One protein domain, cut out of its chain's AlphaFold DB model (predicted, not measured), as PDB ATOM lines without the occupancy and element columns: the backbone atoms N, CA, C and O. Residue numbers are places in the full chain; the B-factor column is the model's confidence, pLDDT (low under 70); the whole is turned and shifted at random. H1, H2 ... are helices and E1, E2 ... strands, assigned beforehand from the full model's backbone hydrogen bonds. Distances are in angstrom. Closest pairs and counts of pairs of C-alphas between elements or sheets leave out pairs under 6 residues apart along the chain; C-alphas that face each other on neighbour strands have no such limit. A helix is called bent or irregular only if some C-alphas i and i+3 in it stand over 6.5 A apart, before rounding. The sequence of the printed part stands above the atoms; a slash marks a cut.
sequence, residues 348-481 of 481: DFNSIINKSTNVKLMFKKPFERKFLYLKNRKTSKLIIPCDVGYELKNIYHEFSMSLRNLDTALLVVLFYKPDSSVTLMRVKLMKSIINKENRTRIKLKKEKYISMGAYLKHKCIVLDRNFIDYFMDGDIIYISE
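Overview. This is residues 348 to 481 of the 481 residues of an uncharacterized protein of Morganella sp. (in: Bacteria) (UniProt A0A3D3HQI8). The domain is an elongated body with a small three-stranded sheet, E1, E2 and E3, towards one end and a cluster of crossed helices, H1, H3, H4 and H5, towards the other. H2, the longest helix, runs lengthwise from the sheet's edge towards H3, while the last turns of H4 reach the sheet, and the long link of residues 435 to 459 loops out round the sheet's end of the domain. The printed part has 134 residues, with five named helices and three named strands in the order H1 E1 E2 H2 H3 H4 E3 H5; the sheet order is E1, E2, E3, antiparallel throughout. The class is mostly helix, and the whole is compact, with a radius of gyration of the C-alphas of 15.4 A and spans of 47 by 29 by 27 A.

Along the chain. H1, residues 349 to 358, begins with C-alpha 349 at (156.597, 100.089, 248.581) and is irregular: C-alphas 355 and 358 are 7.3 A apart. E1 is residues 372 to 375 and E2 residues 380 to 385, 16.2 A long. H2, residues 388 to 404, is 23.9 A long and begins at (128.740, 118.690, 233.600). H3 is residues 408 to 416, and H4, residues 420 to 434, is 20.7 A long. E3 is residues 460 to 463. H5, residues 467 to 473, ends with C-alpha 473 at (148.050, 115.894, 239.857).

Arrangement. E1 and E2 form a hairpin, antiparallel at 160 degrees, with N 372 and O 383 2.9 A apart, within hydrogen-bond range. E3 is the antiparallel neighbour of E2 at 151 degrees, with N 384 and O 461 2.8 A apart, also within range. H2 only grazes the sheet with residues 388 to 395, the C-alphas of Val 388 and Ile 461 being 6.3 A apart. H4 only grazes it with residues 430 to 434; the C-alphas of Leu 382 and Ile 434 are 6.4 A apart. H4 touches H5 with residues 426 to 430 alone, at a steep tilt of 49 degrees, opposite ways; the closest C-alphas, of Arg 426 and Ile 468, are 6.5 A apart. H1 touches H3, about perpendicular at 74 degrees, with the C-alphas of Ile 352 and Leu 410 closest at 6.2 A. H2 and H4 are apart. Every O i to N i+4 pair is within hydrogen-bond range in H2, H3, H4 and H5, and 5 of 6 are in H1.

Size, cuts and confidence. The two C-alphas farthest apart, of Asp 348 and Lys 445, are 47.9 A apart. The printed part has no cut and ends at residue 481, the chain's last. The links from H1 to E1 and from H4 to E3 are long. The mean pLDDT of the printed part is 72.7; 51 residues are under 70, among them residues 364 to 380, 436 to 460 and 476 to 481.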
ATOM      1  N   ASP A 348     158.425 100.572 252.485       89.44
ATOM      2  CA  ASP A 348     158.366  99.247 251.848       89.44
ATOM      3  C   ASP A 348     157.247  99.227 250.793       89.44
ATOM      4  O   ASP A 348     156.141  98.707 250.980       89.44
ATOM      5  N   PHE A 349     157.534  99.886 249.673       84.62
ATOM      6  CA  PHE A 349     156.597 100.089 248.581       84.62
ATOM      7  C   PHE A 349     156.110  98.768 247.995       84.62
ATOM      8  O   PHE A 349     154.933  98.656 247.667       84.62
ATOM      9  N   ASN A 350     156.982  97.764 247.899       87.25
ATOM     10  CA  ASN A 350     156.631  96.469 247.325       87.25
ATOM     11  C   ASN A 350     155.597  95.753 248.199       87.25
ATOM     12  O   ASN A 350     154.583  95.278 247.687       87.25
ATOM     13  N   SER A 351     155.785  95.752 249.521       91.12
ATOM     14  CA  SER A 351     154.794  95.208 250.457       91.12
ATOM     15  C   SER A 351     153.465  95.961 250.397       91.12
ATOM     16  O   SER A 351     152.403  95.334 250.363       91.12
ATOM     17  N   ILE A 352     153.500  97.297 250.314       89.75
ATOM     18  CA  ILE A 352     152.285  98.121 250.204       89.75
ATOM     19  C   ILE A 352     151.534  97.829 248.895       89.75
ATOM     20  O   ILE A 352     150.318  97.633 248.922       89.75
ATOM     21  N   ILE A 353     152.242  97.758 247.764       87.19
ATOM     22  CA  ILE A 353     151.662  97.473 246.442       87.19
ATOM     23  C   ILE A 353     151.085  96.052 246.391       87.19
ATOM     24  O   ILE A 353     149.995  95.838 245.859       87.19
ATOM     25  N   ASN A 354     151.764  95.074 246.993       87.94
ATOM     26  CA  ASN A 354     151.277  93.694 247.037       87.94
ATOM     27  C   ASN A 354     149.986  93.575 247.857       87.94
ATOM     28  O   ASN A 354     149.018  92.954 247.402       87.94
ATOM     29  N   LYS A 355     149.921  94.240 249.019       87.44
ATOM     30  CA  LYS A 355     148.706  94.311 249.854       87.44
ATOM     31  C   LYS A 355     147.549  95.017 249.150       87.44
ATOM     32  O   LYS A 355     146.388  94.735 249.438       87.44
ATOM     33  N   SER A 356     147.849  95.914 248.215       84.12
ATOM     34  CA  SER A 356     146.849  96.754 247.569       84.12
ATOM     35  C   SER A 356     146.284  96.192 246.260       84.12
ATOM     36  O   SER A 356     145.370  96.780 245.679       84.12
ATOM     37  N   THR A 357     146.750  95.018 245.821       80.62
ATOM     38  CA  THR A 357     146.283  94.334 244.598       80.62
ATOM     39  C   THR A 357     144.766  94.119 244.542       80.62
ATOM     40  O   THR A 357     144.193  94.146 243.452       80.62
ATOM     41  N   ASN A 358     144.117  93.978 245.702       82.31
ATOM     42  CA  ASN A 358     142.678  93.737 245.837       82.31
ATOM     43  C   ASN A 358     141.865  94.974 246.252       82.31
ATOM     44  O   ASN A 358     140.655  94.876 246.466       82.31
ATOM     45  N   VAL A 359     142.501  96.141 246.372       85.38
ATOM     46  CA  VAL A 359     141.816  97.373 246.768       85.38
ATOM     47  C   VAL A 359     140.853  97.804 245.662       85.38
ATOM     48  O   VAL A 359     141.227  97.936 244.497       85.38
ATOM     49  N   LYS A 360     139.594  98.045 246.036       85.31
ATOM     50  CA  LYS A 360     138.549  98.577 245.153       85.31
ATOM     51  C   LYS A 360     138.042  99.898 245.713       85.31
ATOM     52  O   LYS A 360     137.789 100.004 246.910       85.31
ATOM     53  N   LEU A 361     137.844 100.886 244.842       83.81
ATOM     54  CA  LEU A 361     137.212 102.145 245.233       83.81
ATOM     55  C   LEU A 361     135.690 101.950 245.282       83.81
ATOM     56  O   LEU A 361     135.063 101.541 244.301       83.81
ATOM     57  N   MET A 362     135.105 102.203 246.452       77.62
ATOM     58  CA  MET A 362     133.681 102.008 246.724       77.62
ATOM     59  C   MET A 362     132.946 103.348 246.688       77.62
ATOM     60  O   MET A 362     132.992 104.108 247.647       77.62
ATOM     61  N   PHE A 363     132.211 103.592 245.605       77.06
ATOM     62  CA  PHE A 363     131.301 104.733 245.481       77.06
ATOM     63  C   PHE A 363     130.012 104.413 246.240       77.06
ATOM     64  O   PHE A 363     129.391 103.375 245.969       77.06
ATOM     65  N   LYS A 364     129.654 105.251 247.226       66.12
ATOM     66  CA  LYS A 364     128.562 104.968 248.181       66.12
ATOM     67  C   LYS A 364     127.184 105.098 247.552       66.12
ATOM     68  O   LYS A 364     126.268 104.389 247.962       66.12
ATOM     69  N   LYS A 365     127.050 105.959 246.548       61.62
ATOM     70  CA  LYS A 365     125.881 106.003 245.682       61.62
ATOM     71  C   LYS A 365     126.345 105.700 244.262       61.62
ATOM     72  O   LYS A 365     127.261 106.370 243.779       61.62
ATOM     73  N   PRO A 366     125.777 104.694 243.568       51.03
ATOM     74  CA  PRO A 366     125.817 104.761 242.123       51.03
ATOM     75  C   PRO A 366     125.156 106.093 241.784       51.03
ATOM     76  O   PRO A 366     124.110 106.420 242.337       51.03
ATOM     77  N   PHE A 367     125.791 106.888 240.940       58.03
ATOM     78  CA  PHE A 367     125.097 107.961 240.258       58.03
ATOM     79  C   PHE A 367     123.849 107.289 239.684       58.03
ATOM     80  O   PHE A 367     123.972 106.409 238.837       58.03
ATOM     81  N   GLU A 368     122.667 107.568 240.236       47.97
ATOM     82  CA  GLU A 368     121.434 106.836 239.890       47.97
ATOM     83  C   GLU A 368     121.048 107.057 238.416       47.97
ATOM     84  O   GLU A 368     120.146 106.424 237.873       47.97
ATOM     85  N   ARG A 369     121.785 107.935 237.732       57.75
ATOM     86  CA  ARG A 369     121.710 108.193 236.304       57.75
ATOM     87  C   ARG A 369     122.385 107.081 235.500       57.75
ATOM     88  O   ARG A 369     123.470 106.599 235.819       57.75
ATOM     89  N   LYS A 370     121.738 106.702 234.393       58.38
ATOM     90  CA  LYS A 370     122.244 105.715 233.429       58.38
ATOM     91  C   LYS A 370     123.614 106.145 232.905       58.38
ATOM     92  O   LYS A 370     123.732 107.057 232.091       58.38
ATOM     93  N   PHE A 371     124.646 105.441 233.342       64.00
ATOM     94  CA  PHE A 371     125.967 105.534 232.754       64.00
ATOM     95  C   PHE A 371     125.993 104.922 231.364       64.00
ATOM     96  O   PHE A 371     125.575 103.778 231.169       64.00
ATOM     97  N   LEU A 372     126.574 105.647 230.416       63.09
ATOM     98  CA  LEU A 372     126.839 105.128 229.088       63.09
ATOM     99  C   LEU A 372     128.244 104.534 229.065       63.09
ATOM    100  O   LEU A 372     129.245 105.201 229.322       63.09
ATOM    101  N   TYR A 373     128.324 103.239 228.779       63.50
ATOM    102  CA  TYR A 373     129.601 102.547 228.680       63.50
ATOM    103  C   TYR A 373     130.039 102.432 227.226       63.50
ATOM    104  O   TYR A 373     129.442 101.680 226.452       63.50
ATOM    105  N   LEU A 374     131.116 103.133 226.869       64.12
ATOM    106  CA  LEU A 374     131.732 103.006 225.555       64.12
ATOM    107  C   LEU A 374     132.909 102.030 225.650       64.12
ATOM    108  O   LEU A 374     133.990 102.370 226.143       64.12
ATOM    109  N   LYS A 375     132.700 100.805 225.160       65.94
ATOM    110  CA  LYS A 375     133.769  99.814 224.991       65.94
ATOM    111  C   LYS A 375     134.281  99.865 223.556       65.94
ATOM    112  O   LYS A 375     133.619  99.371 222.648       65.94
ATOM    113  N   ASN A 376     135.465 100.433 223.352       68.44
ATOM    114  CA  ASN A 376     136.227 100.236 222.118       68.44
ATOM    115  C   ASN A 376     137.258  99.112 222.341       68.44
ATOM    116  O   ASN A 376     137.666  98.884 223.480       68.44
ATOM    117  N   ARG A 377     137.720  98.429 221.280       62.50
ATOM    118  CA  ARG A 377     138.718  97.336 221.351       62.50
ATOM    119  C   ARG A 377     139.963  97.708 222.174       62.50
ATOM    120  O   ARG A 377     140.575  96.826 222.760       62.50
ATOM    121  N   LYS A 378     140.318  99.000 222.239       65.81
ATOM    122  CA  LYS A 378     141.513  99.507 222.938       65.81
ATOM    123  C   LYS A 378     141.236 100.282 224.234       65.81
ATOM    124  O   LYS A 378     142.150 100.441 225.036       65.81
ATOM    125  N   THR A 379     140.017 100.781 224.464       68.00
ATOM    126  CA  THR A 379     139.737 101.690 225.593       68.00
ATOM    127  C   THR A 379     138.324 101.525 226.134       68.00
ATOM    128  O   THR A 379     137.357 101.560 225.369       68.00
ATOM    129  N   SER A 380     138.213 101.439 227.458       66.81
ATOM    130  CA  SER A 380     136.949 101.540 228.188       66.81
ATOM    131  C   SER A 380     136.785 102.972 228.681       66.81
ATOM    132  O   SER A 380     137.655 103.468 229.396       66.81
ATOM    133  N   LYS A 381     135.690 103.626 228.295       74.81
ATOM    134  CA  LYS A 381     135.351 104.986 228.723       74.81
ATOM    135  C   LYS A 381     133.985 104.980 229.401       74.81
ATOM    136  O   LYS A 381     133.070 104.281 228.954       74.81
ATOM    137  N   LEU A 382     133.858 105.730 230.490       71.38
ATOM    138  CA  LEU A 382     132.592 105.959 231.176       71.38
ATOM    139  C   LEU A 382     132.054 107.324 230.756       71.38
ATOM    140  O   LEU A 382     132.694 108.332 231.022       71.38
ATOM    141  N   ILE A 383     130.907 107.337 230.086       72.56
ATOM    142  CA  ILE A 383     130.238 108.547 229.620       72.56
ATOM    143  C   ILE A 383     129.075 108.850 230.572       72.56
ATOM    144  O   ILE A 383     128.246 107.982 230.853       72.56
ATOM    145  N   ILE A 384     129.022 110.080 231.069       72.38
ATOM    146  CA  ILE A 384     128.052 110.544 232.063       72.38
ATOM    147  C   ILE A 384     127.243 111.665 231.411       72.38
ATOM    148  O   ILE A 384     127.789 112.752 231.243       72.38
ATOM    149  N   PRO A 385     126.004 111.409 230.960       64.44
ATOM    150  CA  PRO A 385     125.154 112.433 230.357       64.44
ATOM    151  C   PRO A 385     124.541 113.316 231.454       64.44
ATOM    152  O   PRO A 385     123.745 112.822 232.255       64.44
ATOM    153  N   CYS A 386     124.920 114.595 231.534       67.38
ATOM    154  CA  CYS A 386     124.521 115.450 232.654       67.38
ATOM    155  C   CYS A 386     124.831 116.945 232.485       67.38
ATOM    156  O   CYS A 386     125.548 117.356 231.572       67.38
ATOM    157  N   ASP A 387     124.327 117.731 233.446       72.06
ATOM    158  CA  ASP A 387     124.970 118.973 233.876       72.06
ATOM    159  C   ASP A 387     126.396 118.638 234.324       72.06
ATOM    160  O   ASP A 387     126.630 117.902 235.289       72.06
ATOM    161  N   VAL A 388     127.347 119.103 233.528       69.12
ATOM    162  CA  VAL A 388     128.740 118.690 233.600       69.12
ATOM    163  C   VAL A 388     129.359 119.210 234.904       69.12
ATOM    164  O   VAL A 388     130.138 118.492 235.528       69.12
ATOM    165  N   GLY A 389     128.981 120.412 235.359       71.69
ATOM    166  CA  GLY A 389     129.577 121.062 236.531       71.69
ATOM    167  C   GLY A 389     129.235 120.341 237.831       71.69
ATOM    168  O   GLY A 389     130.125 119.930 238.583       71.69
ATOM    169  N   TYR A 390     127.936 120.130 238.065       74.00
ATOM    170  CA  TYR A 390     127.438 119.465 239.268       74.00
ATOM    171  C   TYR A 390     127.930 118.012 239.382       74.00
ATOM    172  O   TYR A 390     128.401 117.593 240.443       74.00
ATOM    173  N   GLU A 391     127.884 117.237 238.293       75.62
ATOM    174  CA  GLU A 391     128.312 115.834 238.347       75.62
ATOM    175  C   GLU A 391     129.824 115.680 238.453       75.62
ATOM    176  O   GLU A 391     130.287 114.806 239.185       75.62
ATOM    177  N   LEU A 392     130.615 116.524 237.779       74.88
ATOM    178  CA  LEU A 392     132.067 116.481 237.936       74.88
ATOM    179  C   LEU A 392     132.448 116.725 239.394       74.88
ATOM    180  O   LEU A 392     133.241 115.972 239.959       74.88
ATOM    181  N   LYS A 393     131.811 117.711 240.031       75.06
ATOM    182  CA  LYS A 393     131.958 117.968 241.460       75.06
ATOM    183  C   LYS A 393     131.626 116.700 242.275       75.06
ATOM    184  O   LYS A 393     132.478 116.231 243.031       75.06
ATOM    185  N   ASN A 394     130.481 116.054 242.062       76.75
ATOM    186  CA  ASN A 394     130.135 114.805 242.765       76.75
ATOM    187  C   ASN A 394     131.129 113.652 242.526       76.75
ATOM    188  O   ASN A 394     131.472 112.928 243.461       76.75
ATOM    189  N   ILE A 395     131.641 113.493 241.301       79.06
ATOM    190  CA  ILE A 395     132.671 112.494 240.968       79.06
ATOM    191  C   ILE A 395     133.935 112.740 241.768       79.06
ATOM    192  O   ILE A 395     134.446 111.812 242.393       79.06
ATOM    193  N   TYR A 396     134.420 113.979 241.791       78.94
ATOM    194  CA  TYR A 396     135.593 114.331 242.577       78.94
ATOM    195  C   TYR A 396     135.362 114.104 244.074       78.94
ATOM    196  O   TYR A 396     136.260 113.594 244.748       78.94
ATOM    197  N   HIS A 397     134.171 114.428 244.589       80.12
ATOM    198  CA  HIS A 397     133.802 114.161 245.981       80.12
ATOM    199  C   HIS A 397     133.926 112.680 246.327       80.12
ATOM    200  O   HIS A 397     134.685 112.309 247.221       80.12
ATOM    201  N   GLU A 398     133.200 111.831 245.598       82.00
ATOM    202  CA  GLU A 398     133.154 110.394 245.850       82.00
ATOM    203  C   GLU A 398     134.529 109.756 245.649       82.00
ATOM    204  O   GLU A 398     134.918 108.872 246.415       82.00
ATOM    205  N   PHE A 399     135.303 110.233 244.670       83.56
ATOM    206  CA  PHE A 399     136.665 109.767 244.438       83.56
ATOM    207  C   PHE A 399     137.586 110.128 245.607       83.56
ATOM    208  O   PHE A 399     138.272 109.261 246.144       83.56
ATOM    209  N   SER A 400     137.547 111.380 246.068       84.19
ATOM    210  CA  SER A 400     138.313 111.832 247.231       84.19
ATOM    211  C   SER A 400     137.917 111.091 248.501       84.19
ATOM    212  O   SER A 400     138.786 110.623 249.232       84.19
ATOM    213  N   MET A 401     136.620 110.900 248.746       82.38
ATOM    214  CA  MET A 401     136.131 110.132 249.892       82.38
ATOM    215  C   MET A 401     136.558 108.666 249.814       82.38
ATOM    216  O   MET A 401     136.990 108.101 250.819       82.38
ATOM    217  N   SER A 402     136.498 108.058 248.628       85.94
ATOM    218  CA  SER A 402     136.954 106.683 248.403       85.94
ATOM    219  C   SER A 402     138.454 106.540 248.648       85.94
ATOM    220  O   SER A 402     138.872 105.609 249.333       85.94
ATOM    221  N   LEU A 403     139.259 107.477 248.146       88.12
ATOM    222  CA  LEU A 403     140.700 107.498 248.372       88.12
ATOM    223  C   LEU A 403     141.044 107.737 249.841       88.12
ATOM    224  O   LEU A 403     141.864 107.019 250.392       88.12
ATOM    225  N   ARG A 404     140.388 108.680 250.520       88.25
ATOM    226  CA  ARG A 404     140.609 108.935 251.954       88.25
ATOM    227  C   ARG A 404     140.314 107.707 252.825       88.25
ATOM    228  O   ARG A 404     140.842 107.613 253.927       88.25
ATOM    229  N   ASN A 405     139.514 106.754 252.352       89.75
ATOM    230  CA  ASN A 405     139.285 105.496 253.066       89.75
ATOM    231  C   ASN A 405     140.402 104.460 252.879       89.75
ATOM    232  O   ASN A 405     140.398 103.458 253.588       89.75
ATOM    233  N   LEU A 406     141.340 104.680 251.953       92.19
ATOM    234  CA  LEU A 406     142.508 103.824 251.775       92.19
ATOM    235  C   LEU A 406     143.495 103.981 252.928       92.19
ATOM    236  O   LEU A 406     143.538 105.020 253.593       92.19
ATOM    237  N   ASP A 407     144.328 102.960 253.115       93.38
ATOM    238  CA  ASP A 407     145.460 103.016 254.033       93.38
ATOM    239  C   ASP A 407     146.380 104.183 253.675       93.38
ATOM    240  O   ASP A 407     146.674 104.450 252.505       93.38
ATOM    241  N   THR A 408     146.871 104.876 254.698       94.12
ATOM    242  CA  THR A 408     147.696 106.074 254.509       94.12
ATOM    243  C   THR A 408     148.975 105.766 253.746       94.12
ATOM    244  O   THR A 408     149.356 106.522 252.855       94.12
ATOM    245  N   ALA A 409     149.600 104.625 254.046       93.94
ATOM    246  CA  ALA A 409     150.777 104.158 253.326       93.94
ATOM    247  C   ALA A 409     150.502 104.087 251.821       93.94
ATOM    248  O   ALA A 409     151.252 104.647 251.026       93.94
ATOM    249  N   LEU A 410     149.375 103.481 251.442       93.69
ATOM    250  CA  LEU A 410     148.980 103.342 250.051       93.69
ATOM    251  C   LEU A 410     148.727 104.694 249.379       93.69
ATOM    252  O   LEU A 410     149.129 104.889 248.236       93.69
ATOM    253  N   LEU A 411     148.096 105.638 250.077       93.12
ATOM    254  CA  LEU A 411     147.888 106.986 249.550       93.12
ATOM    255  C   LEU A 411     149.199 107.707 249.259       93.12
ATOM    256  O   LEU A 411     149.339 108.312 248.199       93.12
ATOM    257  N   VAL A 412     150.169 107.609 250.165       93.06
ATOM    258  CA  VAL A 412     151.489 108.212 249.971       93.06
ATOM    259  C   VAL A 412     152.176 107.631 248.735       93.06
ATOM    260  O   VAL A 412     152.660 108.396 247.901       93.06
ATOM    261  N   VAL A 413     152.119 106.304 248.549       92.44
ATOM    262  CA  VAL A 413     152.608 105.653 247.320       92.44
ATOM    263  C   VAL A 413     151.883 106.191 246.087       92.44
ATOM    264  O   VAL A 413     152.524 106.560 245.106       92.44
ATOM    265  N   LEU A 414     150.551 106.260 246.140       91.31
ATOM    266  CA  LEU A 414     149.729 106.679 245.010       91.31
ATOM    267  C   LEU A 414     149.984 108.124 244.587       91.31
ATOM    268  O   LEU A 414     149.857 108.380 243.399       91.31
ATOM    269  N   PHE A 415     150.318 109.049 245.491       90.50
ATOM    270  CA  PHE A 415     150.537 110.462 245.145       90.50
ATOM    271  C   PHE A 415     151.987 110.791 244.776       90.50
ATOM    272  O   PHE A 415     152.202 111.581 243.855       90.50
ATOM    273  N   TYR A 416     152.969 110.210 245.473       90.31
ATOM    274  CA  TYR A 416     154.353 110.704 245.428       90.31
ATOM    275  C   TYR A 416     155.371 109.741 244.833       90.31
ATOM    276  O   TYR A 416     156.495 110.167 244.595       90.31
ATOM    277  N   LYS A 417     155.019 108.476 244.561       87.81
ATOM    278  CA  LYS A 417     155.958 107.539 243.934       87.81
ATOM    279  C   LYS A 417     155.776 107.509 242.407       87.81
ATOM    280  O   LYS A 417     154.774 106.958 241.938       87.81
ATOM    281  N   PRO A 418     156.731 108.031 241.616       82.31
ATOM    282  CA  PRO A 418     156.727 107.882 240.166       82.31
ATOM    283  C   PRO A 418     157.263 106.492 239.789       82.31
ATOM    284  O   PRO A 418     158.447 106.310 239.536       82.31
ATOM    285  N   ASP A 419     156.398 105.478 239.798       87.31
ATOM    286  CA  ASP A 419     156.772 104.090 239.502       87.31
ATOM    287  C   ASP A 419     155.731 103.444 238.579       87.31
ATOM    288  O   ASP A 419     154.522 103.579 238.784       87.31
ATOM    289  N   SER A 420     156.197 102.719 237.561       87.38
ATOM    290  CA  SER A 420     155.337 102.031 236.588       87.38
ATOM    291  C   SER A 420     154.331 101.065 237.236       87.38
ATOM    292  O   SER A 420     153.191 100.945 236.772       87.38
ATOM    293  N   SER A 421     154.705 100.423 238.346       88.00
ATOM    294  CA  SER A 421     153.823  99.560 239.136       88.00
ATOM    295  C   SER A 421     152.697 100.355 239.805       88.00
ATOM    296  O   SER A 421     151.551  99.895 239.841       88.00
ATOM    297  N   VAL A 422     152.982 101.582 240.249       88.50
ATOM    298  CA  VAL A 422     151.998 102.516 240.812       88.50
ATOM    299  C   VAL A 422     151.066 103.021 239.716       88.50
ATOM    300  O   VAL A 422     149.852 103.019 239.912       88.50
ATOM    301  N   THR A 423     151.581 103.345 238.526       89.50
ATOM    302  CA  THR A 423     150.750 103.680 237.356       89.50
ATOM    303  C   THR A 423     149.808 102.529 236.995       89.50
ATOM    304  O   THR A 423     148.605 102.729 236.810       89.50
ATOM    305  N   LEU A 424     150.308 101.289 236.959       88.50
ATOM    306  CA  LEU A 424     149.475 100.110 236.712       88.50
ATOM    307  C   LEU A 424     148.403  99.941 237.797       88.50
ATOM    308  O   LEU A 424     147.260  99.583 237.494       88.50
ATOM    309  N   MET A 425     148.754 100.214 239.052       89.44
ATOM    310  CA  MET A 425     147.819 100.176 240.165       89.44
ATOM    311  C   MET A 425     146.719 101.234 240.021       89.44
ATOM    312  O   MET A 425     145.538 100.902 240.144       89.44
ATOM    313  N   ARG A 426     147.077 102.477 239.686       90.31
ATOM    314  CA  ARG A 426     146.126 103.556 239.399       90.31
ATOM    315  C   ARG A 426     145.143 103.148 238.291       90.31
ATOM    316  O   ARG A 426     143.926 103.262 238.459       90.31
ATOM    317  N   VAL A 427     145.644 102.536 237.214       87.19
ATOM    318  CA  VAL A 427     144.813 101.979 236.130       87.19
ATOM    319  C   VAL A 427     143.890 100.858 236.627       87.19
ATOM    320  O   VAL A 427     142.728 100.803 236.218       87.19
ATOM    321  N   LYS A 428     144.362  99.954 237.498       87.50
ATOM    322  CA  LYS A 428     143.530  98.888 238.094       87.50
ATOM    323  C   LYS A 428     142.411  99.466 238.966       87.50
ATOM    324  O   LYS A 428     141.262  99.045 238.816       87.50
ATOM    325  N   LEU A 429     142.713 100.462 239.803       86.88
ATOM    326  CA  LEU A 429     141.718 101.176 240.610       86.88
ATOM    327  C   LEU A 429     140.651 101.810 239.711       86.88
ATOM    328  O   LEU A 429     139.457 101.589 239.924       86.88
ATOM    329  N   MET A 430     141.063 102.500 238.646       85.75
ATOM    330  CA  MET A 430     140.127 103.129 237.713       85.75
ATOM    331  C   MET A 430     139.278 102.099 236.952       85.75
ATOM    332  O   MET A 430     138.066 102.264 236.809       85.75
ATOM    333  N   LYS A 431     139.869 100.970 236.537       83.44
ATOM    334  CA  LYS A 431     139.128  99.842 235.946       83.44
ATOM    335  C   LYS A 431     138.080  99.273 236.901       83.44
ATOM    336  O   LYS A 431     137.000  98.924 236.436       83.44
ATOM    337  N   SER A 432     138.359  99.199 238.205       82.88
ATOM    338  CA  SER A 432     137.391  98.707 239.201       82.88
ATOM    339  C   SER A 432     136.133  99.582 239.271       82.88
ATOM    340  O   SER A 432     135.025  99.062 239.379       82.88
ATOM    341  N   ILE A 433     136.293 100.897 239.097       78.62
ATOM    342  CA  ILE A 433     135.184 101.855 239.015       78.62
ATOM    343  C   ILE A 433     134.450 101.691 237.680       78.62
ATOM    344  O   ILE A 433     133.219 101.649 237.637       78.62
ATOM    345  N   ILE A 434     135.204 101.565 236.583       74.69
ATOM    346  CA  ILE A 434     134.679 101.444 235.216       74.69
ATOM    347  C   ILE A 434     133.974 100.092 234.961       74.69
ATOM    348  O   ILE A 434     133.112 100.009 234.094       74.69
ATOM    349  N   ASN A 435     134.283  99.023 235.689       70.75
ATOM    350  CA  ASN A 435     133.724  97.695 235.407       70.75
ATOM    351  C   ASN A 435     132.522  97.306 236.287       70.75
ATOM    352  O   ASN A 435     132.011  96.203 236.126       70.75
ATOM    353  N   LYS A 436     132.051  98.174 237.195       67.31
ATOM    354  CA  LYS A 436     130.932  97.847 238.099       67.31
ATOM    355  C   LYS A 436     129.638  97.545 237.310       67.31
ATOM    356  O   LYS A 436     129.290  98.285 236.389       67.31
ATOM    357  N   GLU A 437     128.962  96.460 237.691       51.12
ATOM    358  CA  GLU A 437     128.135  95.570 236.845       51.12
ATOM    359  C   GLU A 437     126.786  96.107 236.327       51.12
ATOM    360  O   GLU A 437     126.173  95.478 235.472       51.12
ATOM    361  N   ASN A 438     126.348  97.306 236.712       51.09
ATOM    362  CA  ASN A 438     125.041  97.840 236.302       51.09
ATOM    363  C   ASN A 438     125.169  98.881 235.182       51.09
ATOM    364  O   ASN A 438     124.952 100.072 235.405       51.09
ATOM    365  N   ARG A 439     125.566  98.460 233.973       58.88
ATOM    366  CA  ARG A 439     125.723  99.378 232.827       58.88
ATOM    367  C   ARG A 439     124.918  98.932 231.622       58.88
ATOM    368  O   ARG A 439     125.162  97.871 231.050       58.88
ATOM    369  N   THR A 440     124.009  99.794 231.182       57.62
ATOM    370  CA  THR A 440     123.326  99.646 229.898       57.62
ATOM    371  C   THR A 440     124.349  99.866 228.784       57.62
ATOM    372  O   THR A 440     124.918 100.948 228.632       57.62
ATOM    373  N   ARG A 441     124.641  98.815 228.010       57.38
ATOM    374  CA  ARG A 441     125.505  98.931 226.829       57.38
ATOM    375  C   ARG A 441     124.732  99.667 225.743       57.38
ATOM    376  O   ARG A 441     123.801  99.107 225.177       57.38
ATOM    377  N   ILE A 442     125.147 100.886 225.418       57.09
ATOM    378  CA  ILE A 442     124.636 101.589 224.241       57.09
ATOM    379  C   ILE A 442     125.678 101.479 223.129       57.09
ATOM    380  O   ILE A 442     126.832 101.875 223.297       57.09
ATOM    381  N   LYS A 443     125.273 100.922 221.982       52.22
ATOM    382  CA  LYS A 443     126.043 101.022 220.737       52.22
ATOM    383  C   LYS A 443     125.868 102.443 220.204       52.22
ATOM    384  O   LYS A 443     124.915 102.722 219.486       52.22
ATOM    385  N   LEU A 444     126.764 103.346 220.584       55.03
ATOM    386  CA  LEU A 444     126.810 104.677 219.986       55.03
ATOM    387  C   LEU A 444     127.313 104.550 218.539       55.03
ATOM    388  O   LEU A 444     128.349 103.924 218.288       55.03
ATOM    389  N   LYS A 445     126.556 105.103 217.581       49.47
ATOM    390  CA  LYS A 445     127.024 105.280 216.196       49.47
ATOM    391  C   LYS A 445     128.273 106.171 216.231       49.47
ATOM    392  O   LYS A 445     128.410 106.982 217.138       49.47
ATOM    393  N   LYS A 446     129.209 105.962 215.295       47.47
ATOM    394  CA  LYS A 446     130.511 106.657 215.197       47.47
ATOM    395  C   LYS A 446     130.337 108.186 215.105       47.47
ATOM    396  O   LYS A 446     130.468 108.756 214.030       47.47
ATOM    397  N   GLU A 447     130.078 108.856 216.214       44.53
ATOM    398  CA  GLU A 447     130.249 110.298 216.328       44.53
ATOM    399  C   GLU A 447     131.667 110.584 216.832       44.53
ATOM    400  O   GLU A 447     132.272 109.786 217.556       44.53
ATOM    401  N   LYS A 448     132.251 111.689 216.362       42.19
ATOM    402  CA  LYS A 448     133.609 112.123 216.709       42.19
ATOM    403  C   LYS A 448     133.654 112.508 218.190       42.19
ATOM    404  O   LYS A 448     133.427 113.657 218.545       42.19
ATOM    405  N   TYR A 449     133.958 111.549 219.059       43.31
ATOM    406  CA  TYR A 449     134.210 111.833 220.469       43.31
ATOM    407  C   TYR A 449     135.626 112.352 220.652       43.31
ATOM    408  O   TYR A 449     136.604 111.680 220.312       43.31
ATOM    409  N   ILE A 450     135.724 113.530 221.245       40.28
ATOM    410  CA  ILE A 450     136.986 114.133 221.624       40.28
ATOM    411  C   ILE A 450     137.416 113.518 222.966       40.28
ATOM    412  O   ILE A 450     136.642 113.450 223.920       40.28
ATOM    413  N   SER A 451     138.626 112.954 223.024       42.62
ATOM    414  CA  SER A 451     139.254 112.531 224.284       42.62
ATOM    415  C   SER A 451     139.474 113.736 225.195       42.62
ATOM    416  O   SER A 451     139.646 114.834 224.681       42.62
ATOM    417  N   MET A 452     139.492 113.528 226.519       42.91
ATOM    418  CA  MET A 452     139.834 114.553 227.518       42.91
ATOM    419  C   MET A 452     140.964 115.452 227.004       42.91
ATOM    420  O   MET A 452     142.091 114.994 226.836       42.91
ATOM    421  N   GLY A 453     140.601 116.685 226.639       41.56
ATOM    422  CA  GLY A 453     141.469 117.595 225.894       41.56
ATOM    423  C   GLY A 453     140.766 118.561 224.936       41.56
ATOM    424  O   GLY A 453     141.342 119.608 224.666       41.56
ATOM    425  N   ALA A 454     139.542 118.310 224.451       36.22
ATOM    426  CA  ALA A 454     138.865 119.337 223.646       36.22
ATOM    427  C   ALA A 454     137.329 119.404 223.776       36.22
ATOM    428  O   ALA A 454     136.606 118.420 223.649       36.22
ATOM    429  N   TYR A 455     136.904 120.643 224.031       40.69
ATOM    430  CA  TYR A 455     135.657 121.317 223.677       40.69
ATOM    431  C   TYR A 455     134.325 120.572 223.856       40.69
ATOM    432  O   TYR A 455     133.923 119.707 223.077       40.69
ATOM    433  N   LEU A 456     133.588 121.053 224.863       44.56
ATOM    434  CA  LEU A 456     132.165 120.843 225.101       44.56
ATOM    435  C   LEU A 456     131.336 121.299 223.900       44.56
ATOM    436  O   LEU A 456     130.930 122.448 223.793       44.56
ATOM    437  N   LYS A 457     131.031 120.360 223.007       46.47
ATOM    438  CA  LYS A 457     129.825 120.446 222.172       46.47
ATOM    439  C   LYS A 457     128.704 119.531 222.673       46.47
ATOM    440  O   LYS A 457     127.590 119.587 222.162       46.47
ATOM    441  N   HIS A 458     128.972 118.698 223.683       52.53
ATOM    442  CA  HIS A 458     128.045 117.671 224.158       52.53
ATOM    443  C   HIS A 458     127.956 117.639 225.690       52.53
ATOM    444  O   HIS A 458     128.973 117.704 226.377       52.53
ATOM    445  N   LYS A 459     126.723 117.502 226.206       67.06
ATOM    446  CA  LYS A 459     126.314 117.443 227.625       67.06
ATOM    447  C   LYS A 459     126.787 116.161 228.341       67.06
ATOM    448  O   LYS A 459     125.981 115.458 228.952       67.06
ATOM    449  N   CYS A 460     128.054 115.768 228.185       67.50
ATOM    450  CA  CYS A 460     128.563 114.528 228.764       67.50
ATOM    451  C   CYS A 460     130.017 114.594 229.251       67.50
ATOM    452  O   CYS A 460     130.888 115.128 228.569       67.50
ATOM    453  N   ILE A 461     130.291 113.952 230.392       71.69
ATOM    454  CA  ILE A 461     131.642 113.752 230.942       71.69
ATOM    455  C   ILE A 461     132.162 112.391 230.497       71.69
ATOM    456  O   ILE A 461     131.455 111.394 230.622       71.69
ATOM    457  N   VAL A 462     133.408 112.325 230.031       73.38
ATOM    458  CA  VAL A 462     134.079 111.064 229.693       73.38
ATOM    459  C   VAL A 462     135.185 110.797 230.706       73.38
ATOM    460  O   VAL A 462     136.217 111.455 230.672       73.38
ATOM    461  N   LEU A 463     134.992 109.815 231.587       76.94
ATOM    462  CA  LEU A 463     136.044 109.325 232.476       76.94
ATOM    463  C   LEU A 463     136.792 108.183 231.783       76.94
ATOM    464  O   LEU A 463     136.217 107.124 231.499       76.94
ATOM    465  N   ASP A 464     138.070 108.401 231.495       81.81
ATOM    466  CA  ASP A 464     138.962 107.376 230.967       81.81
ATOM    467  C   ASP A 464     139.913 106.827 232.046       81.81
ATOM    468  O   ASP A 464     139.766 107.083 233.241       81.81
ATOM    469  N   ARG A 465     140.871 105.994 231.628       81.44
ATOM    470  CA  ARG A 465     141.835 105.357 232.536       81.44
ATOM    471  C   ARG A 465     142.836 106.339 233.163       81.44
ATOM    472  O   ARG A 465     143.411 105.983 234.184       81.44
ATOM    473  N   ASN A 466     143.029 107.515 232.563       82.75
ATOM    474  CA  ASN A 466     143.975 108.541 233.001       82.75
ATOM    475  C   ASN A 466     143.324 109.531 233.983       82.75
ATOM    476  O   ASN A 466     144.021 110.349 234.569       82.75
ATOM    477  N   PHE A 467     142.001 109.454 234.203       83.62
ATOM    478  CA  PHE A 467     141.289 110.324 235.150       83.62
ATOM    479  C   PHE A 467     141.952 110.380 236.531       83.62
ATOM    480  O   PHE A 467     142.056 111.445 237.128       83.62
ATOM    481  N   ILE A 468     142.413 109.233 237.030       84.62
ATOM    482  CA  ILE A 468     143.105 109.156 238.317       84.62
ATOM    483  C   ILE A 468     144.428 109.925 238.313       84.62
ATOM    484  O   ILE A 468     144.756 110.512 239.331       84.62
ATOM    485  N   ASP A 469     145.163 109.961 237.201       85.75
ATOM    486  CA  ASP A 469     146.409 110.722 237.116       85.75
ATOM    487  C   ASP A 469     146.105 112.223 237.169       85.75
ATOM    488  O   ASP A 469     146.624 112.904 238.049       85.75
ATOM    489  N   TYR A 470     145.138 112.697 236.371       83.38
ATOM    490  CA  TYR A 470     144.665 114.087 236.439       83.38
ATOM    491  C   TYR A 470     144.191 114.468 237.850       83.38
ATOM    492  O   TYR A 470     144.579 115.505 238.382       83.38
ATOM    493  N   PHE A 471     143.411 113.599 238.503       82.88
ATOM    494  CA  PHE A 471     142.964 113.824 239.877       82.88
ATOM    495  C   PHE A 471     144.141 113.938 240.859       82.88
ATOM    496  O   PHE A 471     144.142 114.817 241.720       82.88
ATOM    497  N   MET A 472     145.132 113.047 240.758       83.75
ATOM    498  CA  MET A 472     146.293 113.006 241.662       83.75
ATOM    499  C   MET A 472     147.268 114.161 241.423       83.75
ATOM    500  O   MET A 472     147.962 114.583 242.348       83.75
ATOM    501  N   ASP A 473     147.306 114.686 240.203       83.69
ATOM    502  CA  ASP A 473     148.050 115.894 239.857       83.69
ATOM    503  C   ASP A 473     147.292 117.174 240.248       83.69
ATOM    504  O   ASP A 473     147.865 118.263 240.259       83.69
ATOM    505  N   GLY A 474     146.032 117.038 240.679       73.88
ATOM    506  CA  GLY A 474     145.159 118.147 241.050       73.88
ATOM    507  C   GLY A 474     144.634 118.924 239.847       73.88
ATOM    508  O   GLY A 474     144.116 120.027 240.016       73.88
ATOM    509  N   ASP A 475     144.740 118.368 238.645       73.88
ATOM    510  CA  ASP A 475     144.196 118.954 237.432       73.88
ATOM    511  C   ASP A 475     142.681 118.725 237.396       73.88
ATOM    512  O   ASP A 475     142.209 117.626 237.099       73.88
ATOM    513  N   ILE A 476     141.889 119.773 237.674       64.25
ATOM    514  CA  ILE A 476     140.466 119.717 237.330       64.25
ATOM    515  C   ILE A 476     140.353 119.727 235.817       64.25
ATOM    516  O   ILE A 476     140.788 120.664 235.146       64.25
ATOM    517  N   ILE A 477     139.667 118.716 235.293       59.47
ATOM    518  CA  ILE A 477     139.155 118.750 233.927       59.47
ATOM    519  C   ILE A 477     138.126 119.874 233.859       59.47
ATOM    520  O   ILE A 477     136.996 119.728 234.316       59.47
ATOM    521  N   TYR A 478     138.554 121.027 233.359       51.50
ATOM    522  CA  TYR A 478     137.702 122.198 233.269       51.50
ATOM    523  C   TYR A 478     136.523 121.953 232.324       51.50
ATOM    524  O   TYR A 478     136.650 121.299 231.286       51.50
ATOM    525  N   ILE A 479     135.393 122.542 232.695       44.62
ATOM    526  CA  ILE A 479     134.176 122.611 231.907       44.62
ATOM    527  C   ILE A 479     134.050 124.081 231.542       44.62
ATOM    528  O   ILE A 479     133.760 124.899 232.410       44.62
ATOM    529  N   SER A 480     134.373 124.435 230.301       38.09
ATOM    530  CA  SER A 480     134.008 125.754 229.787       38.09
ATOM    531  C   SER A 480     132.497 125.774 229.633       38.09
ATOM    532  O   SER A 480     131.983 124.945 228.879       38.09
ATOM    533  N   GLU A 481     131.818 126.657 230.360       39.81
ATOM    534  CA  GLU A 481     130.431 127.009 230.035       39.81
ATOM    535  C   GLU A 481     130.317 127.513 228.595       39.81
ATOM    536  O   GLU A 481     131.258 128.210 228.133       39.81
TER     537      GLU A 481